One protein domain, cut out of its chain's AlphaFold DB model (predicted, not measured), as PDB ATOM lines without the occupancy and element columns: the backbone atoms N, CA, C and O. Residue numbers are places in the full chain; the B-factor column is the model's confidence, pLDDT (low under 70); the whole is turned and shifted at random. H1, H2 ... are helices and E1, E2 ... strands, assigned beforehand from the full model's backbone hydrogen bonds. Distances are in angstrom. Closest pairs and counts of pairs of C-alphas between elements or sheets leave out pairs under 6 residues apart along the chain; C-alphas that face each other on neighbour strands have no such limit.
ATOM      1  N   HIS A 888      -4.683 -37.858 -16.973       98.75
ATOM      2  CA  HIS A 888      -4.579 -37.326 -15.617       98.75
ATOM      3  C   HIS A 888      -4.222 -38.443 -14.619       98.75
ATOM      4  O   HIS A 888      -4.723 -39.565 -14.724       98.75
ATOM      5  N   VAL A 889      -3.396 -38.126 -13.618       98.81
ATOM      6  CA  VAL A 889      -3.163 -38.962 -12.426       98.81
ATOM      7  C   VAL A 889      -3.510 -38.163 -11.176       98.81
ATOM      8  O   VAL A 889      -2.955 -37.086 -10.942       98.81
ATOM      9  N   LEU A 890      -4.389 -38.720 -10.352       98.88
ATOM     10  CA  LEU A 890      -4.758 -38.183  -9.049       98.88
ATOM     11  C   LEU A 890      -3.907 -38.879  -7.985       98.88
ATOM     12  O   LEU A 890      -3.889 -40.107  -7.885       98.88
ATOM     13  N   PHE A 891      -3.155 -38.105  -7.209       98.75
ATOM     14  CA  PHE A 891      -2.316 -38.631  -6.139       98.75
ATOM     15  C   PHE A 891      -3.130 -38.753  -4.844       98.75
ATOM     16  O   PHE A 891      -3.372 -37.748  -4.170       98.75
ATOM     17  N   GLY A 892      -3.544 -39.979  -4.509       96.56
ATOM     18  CA  GLY A 892      -4.294 -40.310  -3.296       96.56
ATOM     19  C   GLY A 892      -3.360 -40.658  -2.126       96.56
ATOM     20  O   GLY A 892      -2.669 -41.667  -2.174       96.56
ATOM     21  N   PHE A 893      -3.260 -39.894  -1.043       97.38
ATOM     22  CA  PHE A 893      -3.924 -38.626  -0.757       97.38
ATOM     23  C   PHE A 893      -2.975 -37.677  -0.020       97.38
ATOM     24  O   PHE A 893      -1.988 -38.079   0.598       97.38
ATOM     25  N   ILE A 894      -3.329 -36.400  -0.047       98.12
ATOM     26  CA  ILE A 894      -2.803 -35.340   0.802       98.12
ATOM     27  C   ILE A 894      -3.805 -35.119   1.944       98.12
ATOM     28  O   ILE A 894      -5.014 -35.070   1.727       98.12
ATOM     29  N   ALA A 895      -3.314 -34.987   3.173       97.44
ATOM     30  CA  ALA A 895      -4.151 -34.725   4.342       97.44
ATOM     31  C   ALA A 895      -4.263 -33.221   4.634       97.44
ATOM     32  O   ALA A 895      -3.490 -32.404   4.135       97.44
ATOM     33  N   MET A 896      -5.193 -32.860   5.517       96.88
ATOM     34  CA  MET A 896      -5.328 -31.514   6.072       96.88
ATOM     35  C   MET A 896      -5.064 -31.537   7.583       96.88
ATOM     36  O   MET A 896      -5.545 -32.418   8.298       96.88
ATOM     37  N   CYS A 897      -4.303 -30.565   8.086       98.00
ATOM     38  CA  CYS A 897      -4.042 -30.413   9.513       98.00
ATOM     39  C   CYS A 897      -5.320 -30.059  10.284       98.00
ATOM     40  O   CYS A 897      -6.145 -29.270   9.829       98.00
ATOM     41  N   GLY A 898      -5.474 -30.661  11.459       94.12
ATOM     42  CA  GLY A 898      -6.702 -30.644  12.250       94.12
ATOM     43  C   GLY A 898      -7.004 -32.040  12.796       94.12
ATOM     44  O   GLY A 898      -6.156 -32.938  12.735       94.12
ATOM     45  N   ASP A 899      -8.209 -32.241  13.331       91.00
ATOM     46  CA  ASP A 899      -8.603 -33.545  13.867       91.00
ATOM     47  C   ASP A 899      -8.891 -34.543  12.733       91.00
ATOM     48  O   ASP A 899      -9.782 -34.338  11.909       91.00
ATOM     49  N   ASN A 900      -8.119 -35.629  12.706       93.44
ATOM     50  CA  ASN A 900      -8.222 -36.723  11.741       93.44
ATOM     51  C   ASN A 900      -8.454 -38.048  12.507       93.44
ATOM     52  O   ASN A 900      -7.546 -38.884  12.597       93.44
ATOM     53  N   PRO A 901      -9.632 -38.251  13.133       93.31
ATOM     54  CA  PRO A 901      -9.890 -39.393  14.009       93.31
ATOM     55  C   PRO A 901     -10.066 -40.727  13.264       93.31
ATOM     56  O   PRO A 901      -9.918 -41.778  13.887       93.31
ATOM     57  N   HIS A 902     -10.335 -40.696  11.953       93.25
ATOM     58  CA  HIS A 902     -10.582 -41.884  11.122       93.25
ATOM     59  C   HIS A 902      -9.377 -42.323  10.271       93.25
ATOM     60  O   HIS A 902      -9.415 -43.414   9.699       93.25
ATOM     61  N   ALA A 903      -8.301 -41.526  10.216       91.44
ATOM     62  CA  ALA A 903      -7.114 -41.805   9.407       91.44
ATOM     63  C   ALA A 903      -6.454 -43.131   9.831       91.44
ATOM     64  O   ALA A 903      -6.013 -43.293  10.974       91.44
ATOM     65  N   SER A 904      -6.417 -44.100   8.917       81.19
ATOM     66  CA  SER A 904      -6.235 -45.513   9.260       81.19
ATOM     67  C   SER A 904      -4.777 -45.917   9.539       81.19
ATOM     68  O   SER A 904      -3.810 -45.272   9.128       81.19
ATOM     69  N   GLY A 905      -4.598 -47.024  10.269       78.56
ATOM     70  CA  GLY A 905      -3.285 -47.628  10.514       78.56
ATOM     71  C   GLY A 905      -2.291 -46.686  11.208       78.56
ATOM     72  O   GLY A 905      -2.437 -46.378  12.390       78.56
ATOM     73  N   GLY A 906      -1.240 -46.286  10.485       84.81
ATOM     74  CA  GLY A 906      -0.229 -45.335  10.960       84.81
ATOM     75  C   GLY A 906      -0.507 -43.868  10.605       84.81
ATOM     76  O   GLY A 906       0.130 -42.988  11.189       84.81
ATOM     77  N   ALA A 907      -1.447 -43.599   9.689       89.75
ATOM     78  CA  ALA A 907      -1.641 -42.290   9.060       89.75
ATOM     79  C   ALA A 907      -1.912 -41.180  10.082       89.75
ATOM     80  O   ALA A 907      -1.213 -40.171  10.081       89.75
ATOM     81  N   GLN A 908      -2.834 -41.394  11.030       91.94
ATOM     82  CA  GLN A 908      -3.149 -40.411  12.077       91.94
ATOM     83  C   GLN A 908      -1.903 -39.914  12.834       91.94
ATOM     84  O   GLN A 908      -1.778 -38.723  13.118       91.94
ATOM     85  N   ALA A 909      -0.965 -40.810  13.157       92.12
ATOM     86  CA  ALA A 909       0.247 -40.459  13.896       92.12
ATOM     87  C   ALA A 909       1.298 -39.755  13.019       92.12
ATOM     88  O   ALA A 909       2.050 -38.921  13.526       92.12
ATOM     89  N   ALA A 910       1.346 -40.073  11.723       93.75
ATOM     90  CA  ALA A 910       2.222 -39.417  10.756       93.75
ATOM     91  C   ALA A 910       1.726 -37.998  10.424       93.75
ATOM     92  O   ALA A 910       2.482 -37.041  10.590       93.75
ATOM     93  N   ILE A 911       0.432 -37.842  10.116       95.88
ATOM     94  CA  ILE A 911      -0.251 -36.553   9.911       95.88
ATOM     95  C   ILE A 911      -0.050 -35.644  11.132       95.88
ATOM     96  O   ILE A 911       0.426 -34.518  10.998       95.88
ATOM     97  N   ALA A 912      -0.304 -36.149  12.346       93.88
ATOM     98  CA  ALA A 912      -0.090 -35.390  13.582       93.88
ATOM     99  C   ALA A 912       1.385 -35.000  13.828       93.88
ATOM    100  O   ALA A 912       1.649 -34.046  14.562       93.88
ATOM    101  N   SER A 913       2.349 -35.708  13.225       95.12
ATOM    102  CA  SER A 913       3.769 -35.339  13.260       95.12
ATOM    103  C   SER A 913       4.128 -34.289  12.202       95.12
ATOM    104  O   SER A 913       4.909 -33.390  12.504       95.12
ATOM    105  N   GLU A 914       3.565 -34.370  10.993       95.69
ATOM    106  CA  GLU A 914       3.762 -33.383   9.914       95.69
ATOM    107  C   GLU A 914       2.996 -32.064  10.150       95.69
ATOM    108  O   GLU A 914       3.304 -31.053   9.521       95.69
ATOM    109  N   CYS A 915       2.017 -32.056  11.061       97.19
ATOM    110  CA  CYS A 915       1.300 -30.858  11.511       97.19
ATOM    111  C   CYS A 915       1.892 -30.208  12.776       97.19
ATOM    112  O   CYS A 915       1.358 -29.212  13.257       97.19
ATOM    113  N   ALA A 916       2.973 -30.751  13.352       95.50
ATOM    114  CA  ALA A 916       3.463 -30.337  14.672       95.50
ATOM    115  C   ALA A 916       4.001 -28.888  14.747       95.50
ATOM    116  O   ALA A 916       4.115 -28.337  15.847       95.50
ATOM    117  N   ASP A 917       4.339 -28.281  13.607       93.88
ATOM    118  CA  ASP A 917       4.762 -26.882  13.458       93.88
ATOM    119  C   ASP A 917       3.908 -26.068  12.460       93.88
ATOM    120  O   ASP A 917       4.271 -24.936  12.132       93.88
ATOM    121  N   LYS A 918       2.755 -26.610  12.044       96.25
ATOM    122  CA  LYS A 918       1.774 -25.986  11.138       96.25
ATOM    123  C   LYS A 918       0.573 -25.402  11.884       96.25
ATOM    124  O   LYS A 918       0.356 -25.689  13.063       96.25
ATOM    125  N   GLN A 919      -0.235 -24.606  11.190       96.81
ATOM    126  CA  GLN A 919      -1.581 -24.255  11.628       96.81
ATOM    127  C   GLN A 919      -2.600 -25.351  11.263       96.81
ATOM    128  O   GLN A 919      -2.442 -26.072  10.276       96.81
ATOM    129  N   ASP A 920      -3.689 -25.436  12.032       97.38
ATOM    130  CA  ASP A 920      -4.902 -26.133  11.593       97.38
ATOM    131  C   ASP A 920      -5.353 -25.597  10.220       97.38
ATOM    132  O   ASP A 920      -5.257 -24.396   9.940       97.38
ATOM    133  N   PHE A 921      -5.868 -26.511   9.398       98.12
ATOM    134  CA  PHE A 921      -6.300 -26.344   8.006       98.12
ATOM    135  C   PHE A 921      -5.193 -26.197   6.949       98.12
ATOM    136  O   PHE A 921      -5.514 -26.108   5.768       98.12
ATOM    137  N   GLU A 922      -3.906 -26.257   7.308       98.56
ATOM    138  CA  GLU A 922      -2.832 -26.395   6.310       98.56
ATOM    139  C   GLU A 922      -2.780 -27.806   5.688       98.56
ATOM    140  O   GLU A 922      -2.907 -28.810   6.392       98.56
ATOM    141  N   VAL A 923      -2.515 -27.910   4.382       98.12
ATOM    142  CA  VAL A 923      -2.294 -29.201   3.701       98.12
ATOM    143  C   VAL A 923      -0.987 -29.879   4.135       98.12
ATOM    144  O   VAL A 923       0.022 -29.236   4.460       98.12
ATOM    145  N   THR A 924      -0.976 -31.212   4.153       97.25
ATOM    146  CA  THR A 924       0.116 -32.005   4.722       97.25
ATOM    147  C   THR A 924       0.262 -33.395   4.101       97.25
ATOM    148  O   THR A 924      -0.650 -33.910   3.466       97.25
ATOM    149  N   LEU A 925       1.433 -34.011   4.279       96.19
ATOM    150  CA  LEU A 925       1.687 -35.372   3.798       96.19
ATOM    151  C   LEU A 925       1.066 -36.404   4.746       96.19
ATOM    152  O   LEU A 925       1.078 -36.202   5.962       96.19
ATOM    153  N   VAL A 926       0.589 -37.516   4.188       95.06
ATOM    154  CA  VAL A 926       0.149 -38.681   4.965       95.06
ATOM    155  C   VAL A 926       1.368 -39.514   5.362       95.06
ATOM    156  O   VAL A 926       1.613 -39.698   6.555       95.06
ATOM    157  N   ASP A 927       2.209 -39.897   4.398       94.38
ATOM    158  CA  ASP A 927       3.500 -40.546   4.635       94.38
ATOM    159  C   ASP A 927       4.666 -39.753   4.011       94.38
ATOM    160  O   ASP A 927       4.910 -39.712   2.798       94.38
ATOM    161  N   ARG A 928       5.456 -39.130   4.891       94.25
ATOM    162  CA  ARG A 928       6.681 -38.411   4.528       94.25
ATOM    163  C   ARG A 928       7.726 -39.317   3.867       94.25
ATOM    164  O   ARG A 928       8.392 -38.890   2.921       94.25
ATOM    165  N   PHE A 929       7.893 -40.541   4.368       93.88
ATOM    166  CA  PHE A 929       8.892 -41.474   3.858       93.88
ATOM    167  C   PHE A 929       8.521 -41.935   2.449       93.88
ATOM    168  O   PHE A 929       9.371 -41.877   1.557       93.88
ATOM    169  N   ALA A 930       7.254 -42.297   2.230       94.69
ATOM    170  CA  ALA A 930       6.731 -42.641   0.910       94.69
ATOM    171  C   ALA A 930       6.978 -41.520  -0.111       94.69
ATOM    172  O   ALA A 930       7.526 -41.761  -1.191       94.69
ATOM    173  N   ASN A 931       6.636 -40.282   0.253       95.81
ATOM    174  CA  ASN A 931       6.607 -39.170  -0.695       95.81
ATOM    175  C   ASN A 931       7.948 -38.493  -0.950       95.81
ATOM    176  O   ASN A 931       8.174 -38.085  -2.088       95.81
ATOM    177  N   LEU A 932       8.825 -38.383   0.055       93.94
ATOM    178  CA  LEU A 932      10.053 -37.578  -0.037       93.94
ATOM    179  C   LEU A 932      11.356 -38.347   0.236       93.94
ATOM    180  O   LEU A 932      12.415 -37.891  -0.200       93.94
ATOM    181  N   GLU A 933      11.329 -39.470   0.966       93.31
ATOM    182  CA  GLU A 933      12.560 -40.069   1.526       93.31
ATOM    183  C   GLU A 933      12.921 -41.454   0.958       93.31
ATOM    184  O   GLU A 933      14.109 -41.794   0.922       93.31
ATOM    185  N   LYS A 934      11.952 -42.246   0.470       93.06
ATOM    186  CA  LYS A 934      12.215 -43.538  -0.193       93.06
ATOM    187  C   LYS A 934      13.079 -43.312  -1.438       93.06
ATOM    188  O   LYS A 934      12.687 -42.607  -2.361       93.06
ATOM    189  N   THR A 935      14.251 -43.941  -1.479       90.88
ATOM    190  CA  THR A 935      15.158 -43.889  -2.635       90.88
ATOM    191  C   THR A 935      14.960 -45.087  -3.556       90.88
ATOM    192  O   THR A 935      15.121 -46.234  -3.122       90.88
ATOM    193  N   TYR A 936      14.700 -44.819  -4.828       88.31
ATOM    194  CA  TYR A 936      14.597 -45.794  -5.909       88.31
ATOM    195  C   TYR A 936      15.947 -45.971  -6.643       88.31
ATOM    196  O   TYR A 936      16.845 -45.126  -6.526       88.31
ATOM    197  N   PRO A 937      16.153 -47.070  -7.397       85.31
ATOM    198  CA  PRO A 937      17.393 -47.295  -8.136       85.31
ATOM    199  C   PRO A 937      17.667 -46.193  -9.173       85.31
ATOM    200  O   PRO A 937      16.973 -46.084 -10.178       85.31
ATOM    201  N   GLY A 938      18.715 -45.398  -8.944       80.44
ATOM    202  CA  GLY A 938      19.078 -44.258  -9.797       80.44
ATOM    203  C   GLY A 938      18.707 -42.885  -9.229       80.44
ATOM    204  O   GLY A 938      19.015 -41.879  -9.863       80.44
ATOM    205  N   ASP A 939      18.097 -42.817  -8.043       83.00
ATOM    206  CA  ASP A 939      17.855 -41.552  -7.345       83.00
ATOM    207  C   ASP A 939      19.147 -40.877  -6.857       83.00
ATOM    208  O   ASP A 939      20.108 -41.520  -6.418       83.00
ATOM    209  N   THR A 940      19.133 -39.545  -6.882       76.25
ATOM    210  CA  THR A 940      20.175 -38.672  -6.342       76.25
ATOM    211  C   THR A 940      19.534 -37.663  -5.399       76.25
ATOM    212  O   THR A 940      18.743 -36.839  -5.837       76.25
ATOM    213  N   TRP A 941      19.951 -37.673  -4.127       69.44
ATOM    214  CA  TRP A 941      19.463 -36.788  -3.050       69.44
ATOM    215  C   TRP A 941      19.593 -35.273  -3.299       69.44
ATOM    216  O   TRP A 941      19.158 -34.478  -2.469       69.44
ATOM    217  N   TYR A 942      20.236 -34.871  -4.392       72.44
ATOM    218  CA  TYR A 942      20.223 -33.510  -4.895       72.44
ATOM    219  C   TYR A 942      20.312 -33.554  -6.421       72.44
ATOM    220  O   TYR A 942      21.235 -34.177  -6.952       72.44
ATOM    221  N   ASP A 943      19.378 -32.903  -7.108       64.38
ATOM    222  CA  ASP A 943      19.446 -32.658  -8.551       64.38
ATOM    223  C   ASP A 943      20.040 -31.263  -8.783       64.38
ATOM    224  O   ASP A 943      19.401 -30.251  -8.492       64.38
ATOM    225  N   ASP A 944      21.265 -31.185  -9.308       56.44
ATOM    226  CA  ASP A 944      21.943 -29.913  -9.583       56.44
ATOM    227  C   ASP A 944      21.433 -29.198 -10.850       56.44
ATOM    228  O   ASP A 944      21.786 -28.039 -11.086       56.44
ATOM    229  N   THR A 945      20.548 -29.844 -11.617       56.78
ATOM    230  CA  THR A 945      19.833 -29.266 -12.766       56.78
ATOM    231  C   THR A 945      18.576 -28.501 -12.348       56.78
ATOM    232  O   THR A 945      18.267 -27.476 -12.955       56.78
ATOM    233  N   THR A 946      17.852 -28.980 -11.327       62.16
ATOM    234  CA  THR A 946      16.585 -28.371 -10.861       62.16
ATOM    235  C   THR A 946      16.639 -27.785  -9.447       62.16
ATOM    236  O   THR A 946      15.755 -27.021  -9.068       62.16
ATOM    237  N   GLY A 947      17.689 -28.084  -8.678       64.69
ATOM    238  CA  GLY A 947      17.924 -27.570  -7.328       64.69
ATOM    239  C   GLY A 947      17.161 -28.285  -6.208       64.69
ATOM    240  O   GLY A 947      17.170 -27.782  -5.085       64.69
ATOM    241  N   GLN A 948      16.501 -29.411  -6.498       67.06
ATOM    242  CA  GLN A 948      15.609 -30.118  -5.569       67.06
ATOM    243  C   GLN A 948      16.329 -31.137  -4.671       67.06
ATOM    244  O   GLN A 948      17.384 -31.666  -5.027       67.06
ATOM    245  N   ASP A 949      15.733 -31.407  -3.505       79.31
ATOM    246  CA  ASP A 949      16.289 -32.192  -2.393       79.31
ATOM    247  C   ASP A 949      15.360 -33.319  -1.880       79.31
ATOM    248  O   ASP A 949      15.557 -33.830  -0.775       79.31
ATOM    249  N   TYR A 950      14.366 -33.736  -2.679       86.38
ATOM    250  CA  TYR A 950      13.425 -34.816  -2.353       86.38
ATOM    251  C   TYR A 950      13.475 -35.995  -3.342       86.38
ATOM    252  O   TYR A 950      13.711 -35.824  -4.537       86.38
ATOM    253  N   ASN A 951      13.240 -37.202  -2.821       90.12
ATOM    254  CA  ASN A 951      13.107 -38.456  -3.571       90.12
ATOM    255  C   ASN A 951      11.640 -38.928  -3.480       90.12
ATOM    256  O   ASN A 951      10.732 -38.116  -3.653       90.12
ATOM    257  N   GLY A 952      11.398 -40.211  -3.193       94.50
ATOM    258  CA  GLY A 952      10.072 -40.769  -2.938       94.50
ATOM    259  C   GLY A 952       9.135 -40.708  -4.143       94.50
ATOM    260  O   GLY A 952       9.570 -40.534  -5.286       94.50
ATOM    261  N   ASN A 953       7.838 -40.864  -3.883       97.00
ATOM    262  CA  ASN A 953       6.793 -40.795  -4.904       97.00
ATOM    263  C   ASN A 953       6.830 -39.461  -5.658       97.00
ATOM    264  O   ASN A 953       6.704 -39.459  -6.876       97.00
ATOM    265  N   PHE A 954       7.092 -38.340  -4.979       96.25
ATOM    266  CA  PHE A 954       7.112 -37.018  -5.617       96.25
ATOM    267  C   PHE A 954       8.313 -36.869  -6.561       96.25
ATOM    268  O   PHE A 954       8.174 -36.377  -7.684       96.25
ATOM    269  N   GLY A 955       9.481 -37.376  -6.156       93.56
ATOM    270  CA  GLY A 955      10.667 -37.451  -7.010       93.56
ATOM    271  C   GLY A 955      10.458 -38.331  -8.247       93.56
ATOM    272  O   GLY A 955      10.985 -38.007  -9.312       93.56
ATOM    273  N   GLN A 956       9.656 -39.400  -8.154       95.00
ATOM    274  CA  GLN A 956       9.298 -40.210  -9.325       95.00
ATOM    275  C   GLN A 956       8.184 -39.578 -10.178       95.00
ATOM    276  O   GLN A 956       8.295 -39.616 -11.398       95.00
ATOM    277  N   LEU A 957       7.158 -38.947  -9.593       96.69
ATOM    278  CA  LEU A 957       6.064 -38.298 -10.340       96.69
ATOM    279  C   LEU A 957       6.587 -37.133 -11.187       96.69
ATOM    280  O   LEU A 957       6.245 -37.014 -12.364       96.69
ATOM    281  N   ARG A 958       7.527 -36.346 -10.644       93.25
ATOM    282  CA  ARG A 958       8.276 -35.342 -11.413       93.25
ATOM    283  C   ARG A 958       9.010 -35.952 -12.612       93.25
ATOM    284  O   ARG A 958       8.979 -35.381 -13.702       93.25
ATOM    285  N   LYS A 959       9.665 -37.105 -12.433       92.50
ATOM    286  CA  LYS A 959      10.364 -37.820 -13.518       92.50
ATOM    287  C   LYS A 959       9.394 -38.404 -14.542       92.50
ATOM    288  O   LYS A 959       9.714 -38.385 -15.727       92.50
ATOM    289  N   LEU A 960       8.241 -38.907 -14.104       95.25
ATOM    290  CA  LEU A 960       7.183 -39.437 -14.963       95.25
ATOM    291  C   LEU A 960       6.631 -38.323 -15.857       95.25
ATOM    292  O   LEU A 960       6.671 -38.441 -17.075       95.25
ATOM    293  N   LYS A 961       6.260 -37.180 -15.277       95.00
ATOM    294  CA  LYS A 961       5.791 -36.011 -16.033       95.00
ATOM    295  C   LYS A 961       6.852 -35.416 -16.966       95.00
ATOM    296  O   LYS A 961       6.535 -34.982 -18.067       95.00
ATOM    297  N   ALA A 962       8.129 -35.445 -16.579       92.88
ATOM    298  CA  ALA A 962       9.225 -35.053 -17.470       92.88
ATOM    299  C   ALA A 962       9.404 -36.000 -18.679       92.88
ATOM    300  O   ALA A 962       9.995 -35.596 -19.681       92.88
ATOM    301  N   GLN A 963       8.901 -37.238 -18.598       94.69
ATOM    302  CA  GLN A 963       8.844 -38.205 -19.704       94.69
ATOM    303  C   GLN A 963       7.515 -38.130 -20.479       94.69
ATOM    304  O   GLN A 963       7.516 -38.331 -21.693       94.69
ATOM    305  N   HIS A 964       6.415 -37.766 -19.810       95.19
ATOM    306  CA  HIS A 964       5.061 -37.642 -20.362       95.19
ATOM    307  C   HIS A 964       4.495 -36.222 -20.122       95.19
ATOM    308  O   HIS A 964       3.632 -36.047 -19.264       95.19
ATOM    309  N   PRO A 965       4.944 -35.176 -20.853       94.75
ATOM    310  CA  PRO A 965       4.594 -33.783 -20.535       94.75
ATOM    311  C   PRO A 965       3.132 -33.385 -20.793       94.75
ATOM    312  O   PRO A 965       2.763 -32.254 -20.495       94.75
ATOM    313  N   HIS A 966       2.327 -34.279 -21.372       93.88
ATOM    314  CA  HIS A 966       0.876 -34.117 -21.515       93.88
ATOM    315  C   HIS A 966       0.111 -34.521 -20.247       93.88
ATOM    316  O   HIS A 966      -1.034 -34.114 -20.084       93.88
ATOM    317  N   LEU A 967       0.724 -35.327 -19.373       97.50
ATOM    318  CA  LEU A 967       0.072 -35.883 -18.197       97.50
ATOM    319  C   LEU A 967      -0.124 -34.792 -17.139       97.50
ATOM    320  O   LEU A 967       0.855 -34.243 -16.615       97.50
ATOM    321  N   LYS A 968      -1.383 -34.515 -16.801       98.62
ATOM    322  CA  LYS A 968      -1.745 -33.694 -15.644       98.62
ATOM    323  C   LYS A 968      -1.605 -34.535 -14.376       98.62
ATOM    324  O   LYS A 968      -2.034 -35.688 -14.340       98.62
ATOM    325  N   ILE A 969      -0.988 -33.989 -13.334       98.75
ATOM    326  CA  ILE A 969      -0.887 -34.665 -12.032       98.75
ATOM    327  C   ILE A 969      -1.502 -33.758 -10.975       98.75
ATOM    328  O   ILE A 969      -1.034 -32.635 -10.794       98.75
ATOM    329  N   LEU A 970      -2.530 -34.221 -10.268       98.81
ATOM    330  CA  LEU A 970      -3.209 -33.443  -9.226       98.81
ATOM    331  C   LEU A 970      -3.003 -34.110  -7.854       98.81
ATOM    332  O   LEU A 970      -3.059 -35.336  -7.756       98.81
ATOM    333  N   PRO A 971      -2.757 -33.341  -6.780       98.69
ATOM    334  CA  PRO A 971      -2.844 -33.841  -5.420       98.69
ATOM    335  C   PRO A 971      -4.323 -33.949  -5.039       98.69
ATOM    336  O   PRO A 971      -5.023 -32.936  -5.044       98.69
ATOM    337  N   SER A 972      -4.781 -35.150  -4.693       98.81
ATOM    338  CA  SER A 972      -6.117 -35.336  -4.129       98.81
ATOM    339  C   SER A 972      -6.071 -35.111  -2.626       98.81
ATOM    340  O   SER A 972      -5.258 -35.724  -1.930       98.81
ATOM    341  N   ILE A 973      -6.888 -34.188  -2.127       98.69
ATOM    342  CA  ILE A 973      -6.911 -33.803  -0.717       98.69
ATOM    343  C   ILE A 973      -8.155 -34.389  -0.052       98.69
ATOM    344  O   ILE A 973      -9.267 -33.965  -0.364       98.69
ATOM    345  N   GLY A 974      -7.954 -35.284   0.919       96.69
ATOM    346  CA  GLY A 974      -9.028 -35.896   1.702       96.69
ATOM    347  C   GLY A 974      -9.194 -37.399   1.477       96.69
ATOM    348  O   GLY A 974      -8.347 -38.181   1.910       96.69
ATOM    349  N   GLY A 975     -10.332 -37.787   0.911       96.12
ATOM    350  CA  GLY A 975     -10.821 -39.159   0.837       96.12
ATOM    351  C   GLY A 975     -11.423 -39.660   2.150       96.12
ATOM    352  O   GLY A 975     -11.363 -39.005   3.205       96.12
ATOM    353  N   TRP A 976     -12.005 -40.856   2.084       94.94
ATOM    354  CA  TRP A 976     -12.891 -41.480   3.076       94.94
ATOM    355  C   TRP A 976     -12.448 -41.336   4.536       94.94
ATOM    356  O   TRP A 976     -13.250 -41.054   5.432       94.94
ATOM    357  N   THR A 977     -11.150 -41.516   4.795       94.06
ATOM    358  CA  THR A 977     -10.589 -41.559   6.158       94.06
ATOM    359  C   THR A 977      -9.985 -40.240   6.646       94.06
ATOM    360  O   THR A 977      -9.654 -40.131   7.829       94.06
ATOM    361  N   MET A 978      -9.847 -39.234   5.775       95.56
ATOM    362  CA  MET A 978      -9.163 -37.959   6.069       95.56
ATOM    363  C   MET A 978     -10.013 -36.724   5.726       95.56
ATOM    364  O   MET A 978      -9.540 -35.594   5.812       95.56
ATOM    365  N   SER A 979     -11.299 -36.919   5.418       96.69
ATOM    366  CA  SER A 979     -12.253 -35.834   5.150       96.69
ATOM    367  C   SER A 979     -12.696 -35.042   6.394       96.69
ATOM    368  O   SER A 979     -13.292 -33.972   6.273       96.69
ATOM    369  N   THR A 980     -12.413 -35.522   7.610       96.19
ATOM    370  CA  THR A 980     -12.906 -34.919   8.865       96.19
ATOM    371  C   THR A 980     -12.574 -33.426   9.060       96.19
ATOM    372  O   THR A 980     -13.449 -32.695   9.531       96.19
ATOM    373  N   PRO A 981     -11.389 -32.901   8.680       96.88
ATOM    374  CA  PRO A 981     -11.100 -31.477   8.850       96.88
ATOM    375  C   PRO A 981     -11.929 -30.543   7.947       96.88
ATOM    376  O   PRO A 981     -12.093 -29.374   8.307       96.88
ATOM    377  N   PHE A 982     -12.501 -31.016   6.824       98.06
ATOM    378  CA  PHE A 982     -13.306 -30.167   5.925       98.06
ATOM    379  C   PHE A 982     -14.508 -29.536   6.639       98.06
ATOM    380  O   PHE A 982     -14.763 -28.343   6.456       98.06
ATOM    381  N   TYR A 983     -15.186 -30.289   7.516       96.38
ATOM    382  CA  TYR A 983     -16.368 -29.808   8.241       96.38
ATOM    383  C   TYR A 983     -16.090 -28.572   9.097       96.38
ATOM    384  O   TYR A 983     -17.008 -27.793   9.327       96.38
ATOM    385  N   GLU A 984     -14.863 -28.365   9.581       96.06
ATOM    386  CA  GLU A 984     -14.504 -27.171  10.361       96.06
ATOM    387  C   GLU A 984     -13.693 -26.152   9.541       96.06
ATOM    388  O   GLU A 984     -13.764 -24.950   9.811       96.06
ATOM    389  N   MET A 985     -12.999 -26.594   8.486       96.94
ATOM    390  CA  MET A 985     -12.315 -25.717   7.532       96.94
ATOM    391  C   MET A 985     -13.306 -24.872   6.719       96.94
ATOM    392  O   MET A 985     -13.182 -23.649   6.651       96.94
ATOM    393  N   ALA A 986     -14.334 -25.499   6.146       93.81
ATOM    394  CA  ALA A 986     -15.236 -24.842   5.202       93.81
ATOM    395  C   ALA A 986     -16.141 -23.780   5.873       93.81
ATOM    396  O   ALA A 986     -16.475 -22.760   5.256       93.81
ATOM    397  N   LYS A 987     -16.476 -23.984   7.162       87.75
ATOM    398  CA  LYS A 987     -17.435 -23.197   7.969       87.75
ATOM    399  C   LYS A 987     -17.178 -21.688   8.036       87.75
ATOM    400  O   LYS A 987     -18.111 -20.945   8.340       87.75
ATOM    401  N   ASN A 988     -15.954 -21.204   7.803       88.88
ATOM    402  CA  ASN A 988     -15.709 -19.763   7.718       88.88
ATOM    403  C   ASN A 988     -14.551 -19.384   6.780       88.88
ATOM    404  O   ASN A 988     -13.612 -20.144   6.564       88.88
ATOM    405  N   GLU A 989     -14.624 -18.159   6.264       95.44
ATOM    406  CA  GLU A 989     -13.700 -17.575   5.283       95.44
ATOM    407  C   GLU A 989     -12.231 -17.559   5.739       95.44
ATOM    408  O   GLU A 989     -11.345 -17.807   4.930       95.44
ATOM    409  N   ALA A 990     -11.955 -17.338   7.031       97.31
ATOM    410  CA  ALA A 990     -10.580 -17.305   7.535       97.31
ATOM    411  C   ALA A 990      -9.948 -18.705   7.614       97.31
ATOM    412  O   ALA A 990      -8.752 -18.838   7.369       97.31
ATOM    413  N   ASN A 991     -10.739 -19.743   7.905       98.00
ATOM    414  CA  ASN A 991     -10.269 -21.130   7.857       98.00
ATOM    415  C   ASN A 991     -10.027 -21.574   6.402       98.00
ATOM    416  O   ASN A 991      -8.969 -22.130   6.108       98.00
ATOM    417  N   ARG A 992     -10.952 -21.263   5.477       98.25
ATOM    418  CA  ARG A 992     -10.764 -21.553   4.042       98.25
ATOM    419  C   ARG A 992      -9.552 -20.836   3.452       98.25
ATOM    420  O   ARG A 992      -8.802 -21.456   2.711       98.25
ATOM    421  N   ALA A 993      -9.311 -19.574   3.812       98.31
ATOM    422  CA  ALA A 993      -8.147 -18.826   3.331       98.31
ATOM    423  C   ALA A 993      -6.813 -19.508   3.689       98.31
ATOM    424  O   ALA A 993      -5.918 -19.563   2.852       98.31
ATOM    425  N   VAL A 994      -6.699 -20.083   4.895       98.69
ATOM    426  CA  VAL A 994      -5.509 -20.842   5.330       98.69
ATOM    427  C   VAL A 994      -5.327 -22.103   4.488       98.69
ATOM    428  O   VAL A 994      -4.224 -22.376   4.017       98.69
ATOM    429  N   PHE A 995      -6.412 -22.845   4.253       98.81
ATOM    430  CA  PHE A 995      -6.385 -24.026   3.395       98.81
ATOM    431  C   PHE A 995      -5.946 -23.682   1.969       98.81
ATOM    432  O   PHE A 995      -4.967 -24.249   1.484       98.81
ATOM    433  N   VAL A 996      -6.603 -22.705   1.340       98.88
ATOM    434  CA  VAL A 996      -6.322 -22.244  -0.027       98.88
ATOM    435  C   VAL A 996      -4.878 -21.742  -0.164       98.88
ATOM    436  O   VAL A 996      -4.166 -22.178  -1.070       98.88
ATOM    437  N   GLU A 997      -4.401 -20.900   0.762       98.69
ATOM    438  CA  GLU A 997      -3.006 -20.435   0.775       98.69
ATOM    439  C   GLU A 997      -2.029 -21.613   0.924       98.69
ATOM    440  O   GLU A 997      -1.007 -21.665   0.234       98.69
ATOM    441  N   SER A 998      -2.332 -22.592   1.780       98.75
ATOM    442  CA  SER A 998      -1.472 -23.765   1.960       98.75
ATOM    443  C   SER A 998      -1.447 -24.679   0.726       98.75
ATOM    444  O   SER A 998      -0.370 -25.144   0.352       98.75
ATOM    445  N   ALA A 999      -2.583 -24.878   0.048       98.69
ATOM    446  CA  ALA A 999      -2.696 -25.682  -1.168       98.69
ATOM    447  C   ALA A 999      -1.916 -25.048  -2.333       98.69
ATOM    448  O   ALA A 999      -1.087 -25.710  -2.959       98.69
ATOM    449  N   VAL A1000      -2.074 -23.738  -2.552       98.62
ATOM    450  CA  VAL A1000      -1.288 -22.985  -3.546       98.62
ATOM    451  C   VAL A1000       0.209 -23.044  -3.219       98.62
ATOM    452  O   VAL A1000       1.023 -23.297  -4.107       98.62
ATOM    453  N   ASN A1001       0.603 -22.893  -1.950       98.12
ATOM    454  CA  ASN A1001       2.007 -23.033  -1.542       98.12
ATOM    455  C   ASN A1001       2.549 -24.468  -1.720       98.12
ATOM    456  O   ASN A1001       3.731 -24.641  -2.031       98.12
ATOM    457  N   PHE A1002       1.711 -25.495  -1.571       98.06
ATOM    458  CA  PHE A1002       2.069 -26.894  -1.819       98.06
ATOM    459  C   PHE A1002       2.318 -27.152  -3.312       98.06
ATOM    460  O   PHE A1002       3.359 -27.708  -3.662       98.06
ATOM    461  N   ILE A1003       1.440 -26.654  -4.189       97.69
ATOM    462  CA  ILE A1003       1.590 -26.723  -5.654       97.69
ATOM    463  C   ILE A1003       2.816 -25.915  -6.121       97.69
ATOM    464  O   ILE A1003       3.600 -26.398  -6.938       97.69
ATOM    465  N   LYS A1004       3.065 -24.725  -5.547       95.19
ATOM    466  CA  LYS A1004       4.294 -23.939  -5.799       95.19
ATOM    467  C   LYS A1004       5.573 -24.677  -5.387       95.19
ATOM    468  O   LYS A1004       6.604 -24.517  -6.037       95.19
ATOM    469  N   LYS A1005       5.534 -25.455  -4.298       94.31
ATOM    470  CA  LYS A1005       6.687 -26.224  -3.797       94.31
ATOM    471  C   LYS A1005       6.942 -27.488  -4.623       94.31
ATOM    472  O   LYS A1005       8.096 -27.828  -4.890       94.31
ATOM    473  N   TYR A1006       5.875 -28.185  -4.994       95.12
ATOM    474  CA  TYR A1006       5.896 -29.428  -5.756       95.12
ATOM    475  C   TYR A1006       5.370 -29.147  -7.166       95.12
ATOM    476  O   TYR A1006       4.305 -29.595  -7.579       95.12
ATOM    477  N   ASP A1007       6.175 -28.377  -7.898       91.75
ATOM    478  CA  ASP A1007       5.919 -27.775  -9.210       91.75
ATOM    479  C   ASP A1007       5.456 -28.738 -10.318       91.75
ATOM    480  O   ASP A1007       4.980 -28.288 -11.361       91.75
ATOM    481  N   PHE A1008       5.564 -30.052 -10.115       94.62
ATOM    482  CA  PHE A1008       5.027 -31.056 -11.029       94.62
ATOM    483  C   PHE A1008       3.498 -31.231 -10.936       94.62
ATOM    484  O   PHE A1008       2.940 -31.772 -11.885       94.62
ATOM    485  N   PHE A1009       2.823 -30.754  -9.883       98.31
ATOM    486  CA  PHE A1009       1.355 -30.753  -9.808       98.31
ATOM    487  C   PHE A1009       0.722 -29.660 -10.695       98.31
ATOM    488  O   PHE A1009       1.287 -28.572 -10.826       98.31
ATOM    489  N   ASP A1010      -0.441 -29.941 -11.290       98.62
ATOM    490  CA  ASP A1010      -1.183 -29.106 -12.263       98.62
ATOM    491  C   ASP A1010      -2.527 -28.584 -11.753       98.62
ATOM    492  O   ASP A1010      -3.341 -28.112 -12.534       98.62
ATOM    493  N   GLY A1011      -2.787 -28.661 -10.455       98.44
ATOM    494  CA  GLY A1011      -4.085 -28.281  -9.918       98.44
ATOM    495  C   GLY A1011      -4.298 -28.836  -8.526       98.44
ATOM    496  O   GLY A1011      -3.330 -29.103  -7.807       98.44
ATOM    497  N   VAL A1012      -5.562 -29.035  -8.174       98.75
ATOM    498  CA  VAL A1012      -6.004 -29.685  -6.939       98.75
ATOM    499  C   VAL A1012      -7.240 -30.543  -7.207       98.75
ATOM    500  O   VAL A1012      -8.148 -30.127  -7.928       98.75
ATOM    501  N   ASP A1013      -7.268 -31.739  -6.626       98.94
ATOM    502  CA  ASP A1013      -8.483 -32.541  -6.487       98.94
ATOM    503  C   ASP A1013      -8.948 -32.464  -5.024       98.94
ATOM    504  O   ASP A1013      -8.137 -32.538  -4.095       98.94
ATOM    505  N   ILE A1014     -10.243 -32.250  -4.815       98.81
ATOM    506  CA  ILE A1014     -10.863 -32.133  -3.494       98.81
ATOM    507  C   ILE A1014     -11.779 -33.332  -3.295       98.81
ATOM    508  O   ILE A1014     -12.880 -33.376  -3.841       98.81
ATOM    509  N   ASP A1015     -11.346 -34.279  -2.475       98.50
ATOM    510  CA  ASP A1015     -12.123 -35.466  -2.138       98.50
ATOM    511  C   ASP A1015     -12.688 -35.300  -0.719       98.50
ATOM    512  O   ASP A1015     -12.100 -35.717   0.280       98.50
ATOM    513  N   TRP A1016     -13.797 -34.562  -0.615       98.00
ATOM    514  CA  TRP A1016     -14.523 -34.385   0.643       98.00
ATOM    515  C   TRP A1016     -15.671 -35.394   0.686       98.00
ATOM    516  O   TRP A1016     -16.704 -35.198   0.053       98.00
ATOM    517  N   GLU A1017     -15.516 -36.434   1.507       96.44
ATOM    518  CA  GLU A1017     -16.522 -37.471   1.747       96.44
ATOM    519  C   GLU A1017     -17.228 -37.274   3.107       96.44
ATOM    520  O   GLU A1017     -16.706 -37.640   4.162       96.44
ATOM    521  N   TYR A1018     -18.415 -36.666   3.196       96.19
ATOM    522  CA  TYR A1018     -19.168 -35.922   2.180       96.19
ATOM    523  C   TYR A1018     -19.769 -34.648   2.799       96.19
ATOM    524  O   TYR A1018     -20.210 -34.707   3.953       96.19
ATOM    525  N   PRO A1019     -19.897 -33.529   2.060       96.00
ATOM    526  CA  PRO A1019     -20.737 -32.409   2.479       96.00
ATOM    527  C   PRO A1019     -22.136 -32.888   2.886       96.00
ATOM    528  O   PRO A1019     -22.711 -33.760   2.233       96.00
ATOM    529  N   VAL A1020     -22.692 -32.322   3.963       95.19
ATOM    530  CA  VAL A1020     -24.040 -32.606   4.504       95.19
ATOM    531  C   VAL A1020     -24.214 -34.020   5.101       95.19
ATOM    532  O   VAL A1020     -24.810 -34.139   6.172       95.19
ATOM    533  N   TYR A1021     -23.635 -35.070   4.508       91.12
ATOM    534  CA  TYR A1021     -23.775 -36.476   4.934       91.12
ATOM    535  C   TYR A1021     -22.643 -37.010   5.825       91.12
ATOM    536  O   TYR A1021     -22.799 -38.058   6.449       91.12
ATOM    537  N   GLY A1022     -21.504 -36.323   5.902       88.81
ATOM    538  CA  GLY A1022     -20.460 -36.550   6.907       88.81
ATOM    539  C   GLY A1022     -19.533 -37.751   6.689       88.81
ATOM    540  O   GLY A1022     -18.432 -37.770   7.242       88.81
ATOM    541  N   GLY A1023     -19.934 -38.732   5.875       90.94
ATOM    542  CA  GLY A1023     -19.109 -39.892   5.522       90.94
ATOM    543  C   GLY A1023     -18.717 -40.718   6.748       90.94
ATOM    544  O   GLY A1023     -19.565 -41.369   7.359       90.94
ATOM    545  N   THR A1024     -17.439 -40.674   7.131       91.00
ATOM    546  CA  THR A1024     -16.939 -41.314   8.361       91.00
ATOM    547  C   THR A1024     -17.303 -40.570   9.654       91.00
ATOM    548  O   THR A1024     -17.314 -41.205  10.710       91.00
ATOM    549  N   ALA A1025     -17.658 -39.279   9.576       92.62
ATOM    550  CA  ALA A1025     -18.011 -38.408  10.707       92.62
ATOM    551  C   ALA A1025     -19.404 -37.733  10.537       92.62
ATOM    552  O   ALA A1025     -19.498 -36.499  10.465       92.62
ATOM    553  N   PRO A1026     -20.508 -38.511  10.462       91.62
ATOM    554  CA  PRO A1026     -21.881 -38.017  10.250       91.62
ATOM    555  C   PRO A1026     -22.415 -37.080  11.347       91.62
ATOM    556  O   PRO A1026     -23.459 -36.455  11.175       91.62
ATOM    557  N   GLU A1027     -21.735 -36.965  12.488       94.62
ATOM    558  CA  GLU A1027     -22.079 -36.028  13.562       94.62
ATOM    559  C   GLU A1027     -21.519 -34.606  13.380       94.62
ATOM    560  O   GLU A1027     -21.878 -33.716  14.158       94.62
ATOM    561  N   LEU A1028     -20.638 -34.382  12.394       93.94
ATOM    562  CA  LEU A1028     -19.991 -33.085  12.143       93.94
ATOM    563  C   LEU A1028     -20.587 -32.303  10.967       93.94
ATOM    564  O   LEU A1028     -20.405 -31.079  10.912       93.94
ATOM    565  N   SER A1029     -21.266 -32.992  10.047       93.25
ATOM    566  CA  SER A1029     -21.830 -32.407   8.835       93.25
ATOM    567  C   SER A1029     -23.112 -31.617   9.096       93.25
ATOM    568  O   SER A1029     -23.844 -31.835  10.067       93.25
ATOM    569  N   THR A1030     -23.379 -30.640   8.232       93.81
ATOM    570  CA  THR A1030     -24.512 -29.721   8.369       93.81
ATOM    571  C   THR A1030     -25.063 -29.288   7.012       93.81
ATOM    572  O   THR A1030     -24.368 -29.307   6.006       93.81
ATOM    573  N   ALA A1031     -26.292 -28.768   6.978       91.38
ATOM    574  CA  ALA A1031     -26.832 -28.137   5.769       91.38
ATOM    575  C   ALA A1031     -26.048 -26.883   5.310       91.38
ATOM    576  O   ALA A1031     -26.238 -26.432   4.185       91.38
ATOM    577  N   ALA A1032     -25.168 -26.315   6.147       93.00
ATOM    578  CA  ALA A1032     -24.286 -25.216   5.746       93.00
ATOM    579  C   ALA A1032     -23.078 -25.694   4.916       93.00
ATOM    580  O   ALA A1032     -22.417 -24.874   4.280       93.00
ATOM    581  N   ASP A1033     -22.799 -27.002   4.898       96.50
ATOM    582  CA  ASP A1033     -21.696 -27.595   4.140       96.50
ATOM    583  C   ASP A1033     -21.893 -27.390   2.626       96.50
ATOM    584  O   ASP A1033     -20.918 -27.145   1.923       96.50
ATOM    585  N   ARG A1034     -23.153 -27.396   2.157       94.94
ATOM    586  CA  ARG A1034     -23.587 -27.073   0.784       94.94
ATOM    587  C   ARG A1034     -22.958 -25.774   0.276       94.94
ATOM    588  O   ARG A1034     -22.192 -25.769  -0.680       94.94
ATOM    589  N   ASP A1035     -23.256 -24.672   0.961       93.69
ATOM    590  CA  ASP A1035     -22.791 -23.337   0.576       93.69
ATOM    591  C   ASP A1035     -21.282 -23.177   0.837       93.69
ATOM    592  O   ASP A1035     -20.592 -22.411   0.159       93.69
ATOM    593  N   ALA A1036     -20.750 -23.907   1.824       96.81
ATOM    594  CA  ALA A1036     -19.339 -23.884   2.190       96.81
ATOM    595  C   ALA A1036     -18.441 -24.628   1.180       96.81
ATOM    596  O   ALA A1036     -17.318 -24.179   0.943       96.81
ATOM    597  N   TYR A1037     -18.939 -25.699   0.552       98.00
ATOM    598  CA  TYR A1037     -18.306 -26.408  -0.566       98.00
ATOM    599  C   TYR A1037     -18.211 -25.504  -1.803       98.00
ATOM    600  O   TYR A1037     -17.122 -25.281  -2.329       98.00
ATOM    601  N   THR A1038     -19.312 -24.863  -2.204       97.12
ATOM    602  CA  THR A1038     -19.313 -23.898  -3.320       97.12
ATOM    603  C   THR A1038     -18.392 -22.705  -3.045       97.12
ATOM    604  O   THR A1038     -17.659 -22.256  -3.928       97.12
ATOM    605  N   ALA A1039     -18.367 -22.210  -1.803       97.81
ATOM    606  CA  ALA A1039     -17.432 -21.166  -1.395       97.81
ATOM    607  C   ALA A1039     -15.964 -21.630  -1.428       97.81
ATOM    608  O   ALA A1039     -15.102 -20.824  -1.766       97.81
ATOM    609  N   LEU A1040     -15.673 -22.898  -1.113       98.62
ATOM    610  CA  LEU A1040     -14.331 -23.472  -1.219       98.62
ATOM    611  C   LEU A1040     -13.845 -23.510  -2.674       98.62
ATOM    612  O   LEU A1040     -12.744 -23.035  -2.937       98.62
ATOM    613  N   MET A1041     -14.666 -23.993  -3.613       98.69
ATOM    614  CA  MET A1041     -14.271 -24.064  -5.031       98.69
ATOM    615  C   MET A1041     -14.027 -22.673  -5.628       98.69
ATOM    616  O   MET A1041     -13.014 -22.459  -6.291       98.69
ATOM    617  N   ARG A1042     -14.880 -21.691  -5.303       98.50
ATOM    618  CA  ARG A1042     -14.658 -20.279  -5.662       98.50
ATOM    619  C   ARG A1042     -13.328 -19.746  -5.124       98.50
ATOM    620  O   ARG A1042     -12.583 -19.098  -5.858       98.50
ATOM    621  N   ASP A1043     -13.065 -19.968  -3.837       98.75
ATOM    622  CA  ASP A1043     -11.888 -19.415  -3.162       98.75
ATOM    623  C   ASP A1043     -10.593 -20.084  -3.679       98.75
ATOM    624  O   ASP A1043      -9.577 -19.404  -3.821       98.75
ATOM    625  N   LEU A1044     -10.647 -21.370  -4.055       98.75
ATOM    626  CA  LEU A1044      -9.572 -22.072  -4.770       98.75
ATOM    627  C   LEU A1044      -9.350 -21.517  -6.186       98.75
ATOM    628  O   LEU A1044      -8.203 -21.245  -6.541       98.75
ATOM    629  N   ARG A1045     -10.414 -21.321  -6.983       98.81
ATOM    630  CA  ARG A1045     -10.321 -20.856  -8.385       98.81
ATOM    631  C   ARG A1045      -9.616 -19.510  -8.467       98.81
ATOM    632  O   ARG A1045      -8.610 -19.400  -9.157       98.81
ATOM    633  N   ALA A1046     -10.044 -18.546  -7.653       98.44
ATOM    634  CA  ALA A1046      -9.407 -17.232  -7.580       98.44
ATOM    635  C   ALA A1046      -7.898 -17.309  -7.256       98.44
ATOM    636  O   ALA A1046      -7.096 -16.606  -7.867       98.44
ATOM    637  N   ALA A1047      -7.492 -18.183  -6.328       98.69
ATOM    638  CA  ALA A1047      -6.089 -18.321  -5.936       98.69
ATOM    639  C   ALA A1047      -5.235 -19.105  -6.955       98.69
ATOM    640  O   ALA A1047      -4.032 -18.852  -7.073       98.69
ATOM    641  N   LEU A1048      -5.833 -20.039  -7.701       98.62
ATOM    642  CA  LEU A1048      -5.163 -20.742  -8.799       98.62
ATOM    643  C   LEU A1048      -5.096 -19.905 -10.085       98.62
ATOM    644  O   LEU A1048      -4.151 -20.070 -10.853       98.62
ATOM    645  N   ASP A1049      -6.001 -18.947 -10.274       98.56
ATOM    646  CA  ASP A1049      -5.916 -17.957 -11.353       98.56
ATOM    647  C   ASP A1049      -4.791 -16.936 -11.082       98.56
ATOM    648  O   ASP A1049      -3.989 -16.646 -11.971       98.56
ATOM    649  N   GLU A1050      -4.627 -16.476  -9.831       98.38
ATOM    650  CA  GLU A1050      -3.442 -15.696  -9.425       98.38
ATOM    651  C   GLU A1050      -2.132 -16.499  -9.604       98.38
ATOM    652  O   GLU A1050      -1.113 -15.953 -10.041       98.38
ATOM    653  N   LEU A1051      -2.146 -17.811  -9.328       98.12
ATOM    654  CA  LEU A1051      -1.006 -18.702  -9.582       98.12
ATOM    655  C   LEU A1051      -0.717 -18.868 -11.086       98.12
ATOM    656  O   LEU A1051       0.454 -18.935 -11.483       98.12
ATOM    657  N   ALA A1052      -1.757 -18.917 -11.920       98.19
ATOM    658  CA  ALA A1052      -1.638 -18.986 -13.371       98.19
ATOM    659  C   ALA A1052      -0.977 -17.719 -13.939       98.19
ATOM    660  O   ALA A1052      -0.019 -17.825 -14.712       98.19
ATOM    661  N   GLU A1053      -1.394 -16.528 -13.485       98.00
ATOM    662  CA  GLU A1053      -0.740 -15.258 -13.839       98.00
ATOM    663  C   GLU A1053       0.727 -15.191 -13.367       98.00
ATOM    664  O   GLU A1053       1.588 -14.693 -14.098       98.00
ATOM    665  N   GLU A1054       1.043 -15.701 -12.169       97.50
ATOM    666  CA  GLU A1054       2.411 -15.690 -11.619       97.50
ATOM    667  C   GLU A1054       3.376 -16.608 -12.391       97.50
ATOM    668  O   GLU A1054       4.559 -16.283 -12.543       97.50
ATOM    669  N   THR A1055       2.893 -17.762 -12.860       96.62
ATOM    670  CA  THR A1055       3.743 -18.846 -13.390       96.62
ATOM    671  C   THR A1055       3.664 -19.042 -14.904       96.62
ATOM    672  O   THR A1055       4.576 -19.644 -15.476       96.62
ATOM    673  N   GLY A1056       2.615 -18.543 -15.565       96.81
ATOM    674  CA  GLY A1056       2.351 -18.799 -16.985       96.81
ATOM    675  C   GLY A1056       1.924 -20.243 -17.273       96.81
ATOM    676  O   GLY A1056       2.287 -20.785 -18.316       96.81
ATOM    677  N   ARG A1057       1.208 -20.873 -16.333       96.75
ATOM    678  CA  ARG A1057       0.660 -22.234 -16.429       96.75
ATOM    679  C   ARG A1057      -0.844 -22.228 -16.184       96.75
ATOM    680  O   ARG A1057      -1.338 -21.394 -15.440       96.75
ATOM    681  N   GLU A1058      -1.537 -23.202 -16.747       96.62
ATOM    682  CA  GLU A1058      -2.923 -23.517 -16.395       96.62
ATOM    683  C   GLU A1058      -2.959 -24.413 -15.147       96.62
ATOM    684  O   GLU A1058      -2.037 -25.208 -14.930       96.62
ATOM    685  N   TYR A1059      -4.015 -24.270 -14.337       98.69
ATOM    686  CA  TYR A1059      -4.236 -25.056 -13.122       98.69
ATOM    687  C   TYR A1059      -5.695 -25.488 -12.987       98.69
ATOM    688  O   TYR A1059      -6.595 -24.644 -13.014       98.69
ATOM    689  N   GLU A1060      -5.905 -26.785 -12.790       98.81
ATOM    690  CA  GLU A1060      -7.221 -27.423 -12.685       98.81
ATOM    691  C   GLU A1060      -7.753 -27.463 -11.244       98.81
ATOM    692  O   GLU A1060      -6.994 -27.583 -10.275       98.81
ATOM    693  N   ILE A1061      -9.076 -27.418 -11.107       98.88
ATOM    694  CA  ILE A1061      -9.812 -27.753  -9.885       98.88
ATOM    695  C   ILE A1061     -10.766 -28.886 -10.206       98.88
ATOM    696  O   ILE A1061     -11.612 -28.777 -11.093       98.88
ATOM    697  N   THR A1062     -10.657 -29.964  -9.446       98.88
ATOM    698  CA  THR A1062     -11.497 -31.150  -9.603       98.88
ATOM    699  C   THR A1062     -12.006 -31.631  -8.248       98.88
ATOM    700  O   THR A1062     -11.571 -31.140  -7.202       98.88
ATOM    701  N   SER A1063     -13.000 -32.515  -8.257       98.81
ATOM    702  CA  SER A1063     -13.524 -33.126  -7.037       98.81
ATOM    703  C   SER A1063     -14.130 -34.490  -7.334       98.81
ATOM    704  O   SER A1063     -14.899 -34.632  -8.294       98.81
ATOM    705  N   ALA A1064     -13.824 -35.469  -6.486       98.62
ATOM    706  CA  ALA A1064     -14.555 -36.724  -6.417       98.62
ATOM    707  C   ALA A1064     -15.895 -36.534  -5.688       98.62
ATOM    708  O   ALA A1064     -15.960 -35.920  -4.623       98.62
ATOM    709  N   VAL A1065     -16.980 -37.068  -6.260       98.00
ATOM    710  CA  VAL A1065     -18.339 -36.911  -5.716       98.00
ATOM    711  C   VAL A1065     -19.043 -38.251  -5.534       98.00
ATOM    712  O   VAL A1065     -18.960 -39.150  -6.375       98.00
ATOM    713  N   GLY A1066     -19.768 -38.383  -4.421       93.94
ATOM    714  CA  GLY A1066     -20.522 -39.591  -4.091       93.94
ATOM    715  C   GLY A1066     -21.777 -39.751  -4.954       93.94
ATOM    716  O   GLY A1066     -22.579 -38.830  -5.060       93.94
TER     717      GLY A1066
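Overview. This is residues 888 to 1066 of the 1271 residues of the protein "Chitinase B" of Saccharophagus degradans (strain 2-40 / ATCC 43961 / DSM 17024) (UniProt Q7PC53). A strongly twisted sheet of five strands has two long helices, H5 and H6, packed along it, with H6 over E4 and E5 and the short H1 over E2 near the other edge. H2 and H3 make a corner at one end of the domain, where the loop of residues 934 to 951 reaches outward; the loop of residues 1016 to 1032 lies at the opposite end. The 179 printed residues include six named helices and five named strands, in the order E1 H1 E2 H2 H3 E3 H4 H5 E4 H6 E5, of mixed class. The sheet runs E2 E1 E3 E4 E5 and is mixed. The whole is compact, with a radius of gyration of the C-alphas of 16.3 A, and spans 50 by 38 by 30 A.

Arrangement. The sheet has E2, residues 923 to 925, and E5, residues 1060 to 1066, as edge strands, and E1, residues 888 to 896, E3, residues 968 to 974, and E4, residues 1011 to 1015, as inner strands. E1 bends by 53 degrees at residue 892, and its pairing is staggered: residues 888 to 894 pair with E3, residues 894 to 896 with E2. E2 and E1 are antiparallel, with N 924 and O 895 2.8 A apart. E1 and E3 are parallel, with N 891 and O 970 2.8 A apart; E3 and E4 are parallel, with N 973 and O 1013 2.9 A apart; E4 and E5 are parallel, with N 1014 and O 1062 2.9 A apart; these four pairs are within hydrogen-bond range. E3, H4, H5, E4 and E4, H6, E5 are strand-helix-strand units, parallel neighbours joined through helices, with right-handed crossovers; H4 is residues 982 to 985, H5 989 to 1005, H6 1033 to 1055. H6 runs along the strands at a height over the sheet of 9.4 A, over E4 and E5. H5 stands at the sheet's level, with a height of 0.9 A. H5 and H6 touch, closest at the C-alphas of Val 996 and Leu 1044, 5.8 A, at a tilt of 38 degrees, only just steep, the same way. H4 touches H5 only at the corner, closest at the C-alphas of Met 985 and Asn 991, 5.0 A, and only grazes the sheet. H1, residues 907 to 914, runs across the strands over E2 at a height of 9.1 A. H2, residues 928 to 933, is not on the sheet; it touches H3, residues 952 to 963, closest at the C-alphas of Leu 932 and Gly 952, 4.3 A, and H3 only grazes the sheet. Every O i to N i+4 pair is within hydrogen-bond range in H1, H2, H5 and H6, and 7 of 8 in H3; H4 is too short for one.

Along the chain. E1 starts at C-alpha 888 (-4.579, -37.326, -15.617) and is 22.5 A long. H5 measures 23.9 A and H6 32.1 A, from C-alpha 1033 (-21.696, -27.595, 4.140). E5, 20.0 A, ends at C-alpha 1066 (-20.522, -39.591, -4.091).

Size, cuts and confidence. The two C-alphas farthest apart, those of Asp 944 and Ala 1031, are 51.2 A apart. The printed part has no cut; the links H2 to H3 and E4 to H6 are long. The pLDDT is under 70 at residue 941 and residues 943 to 948.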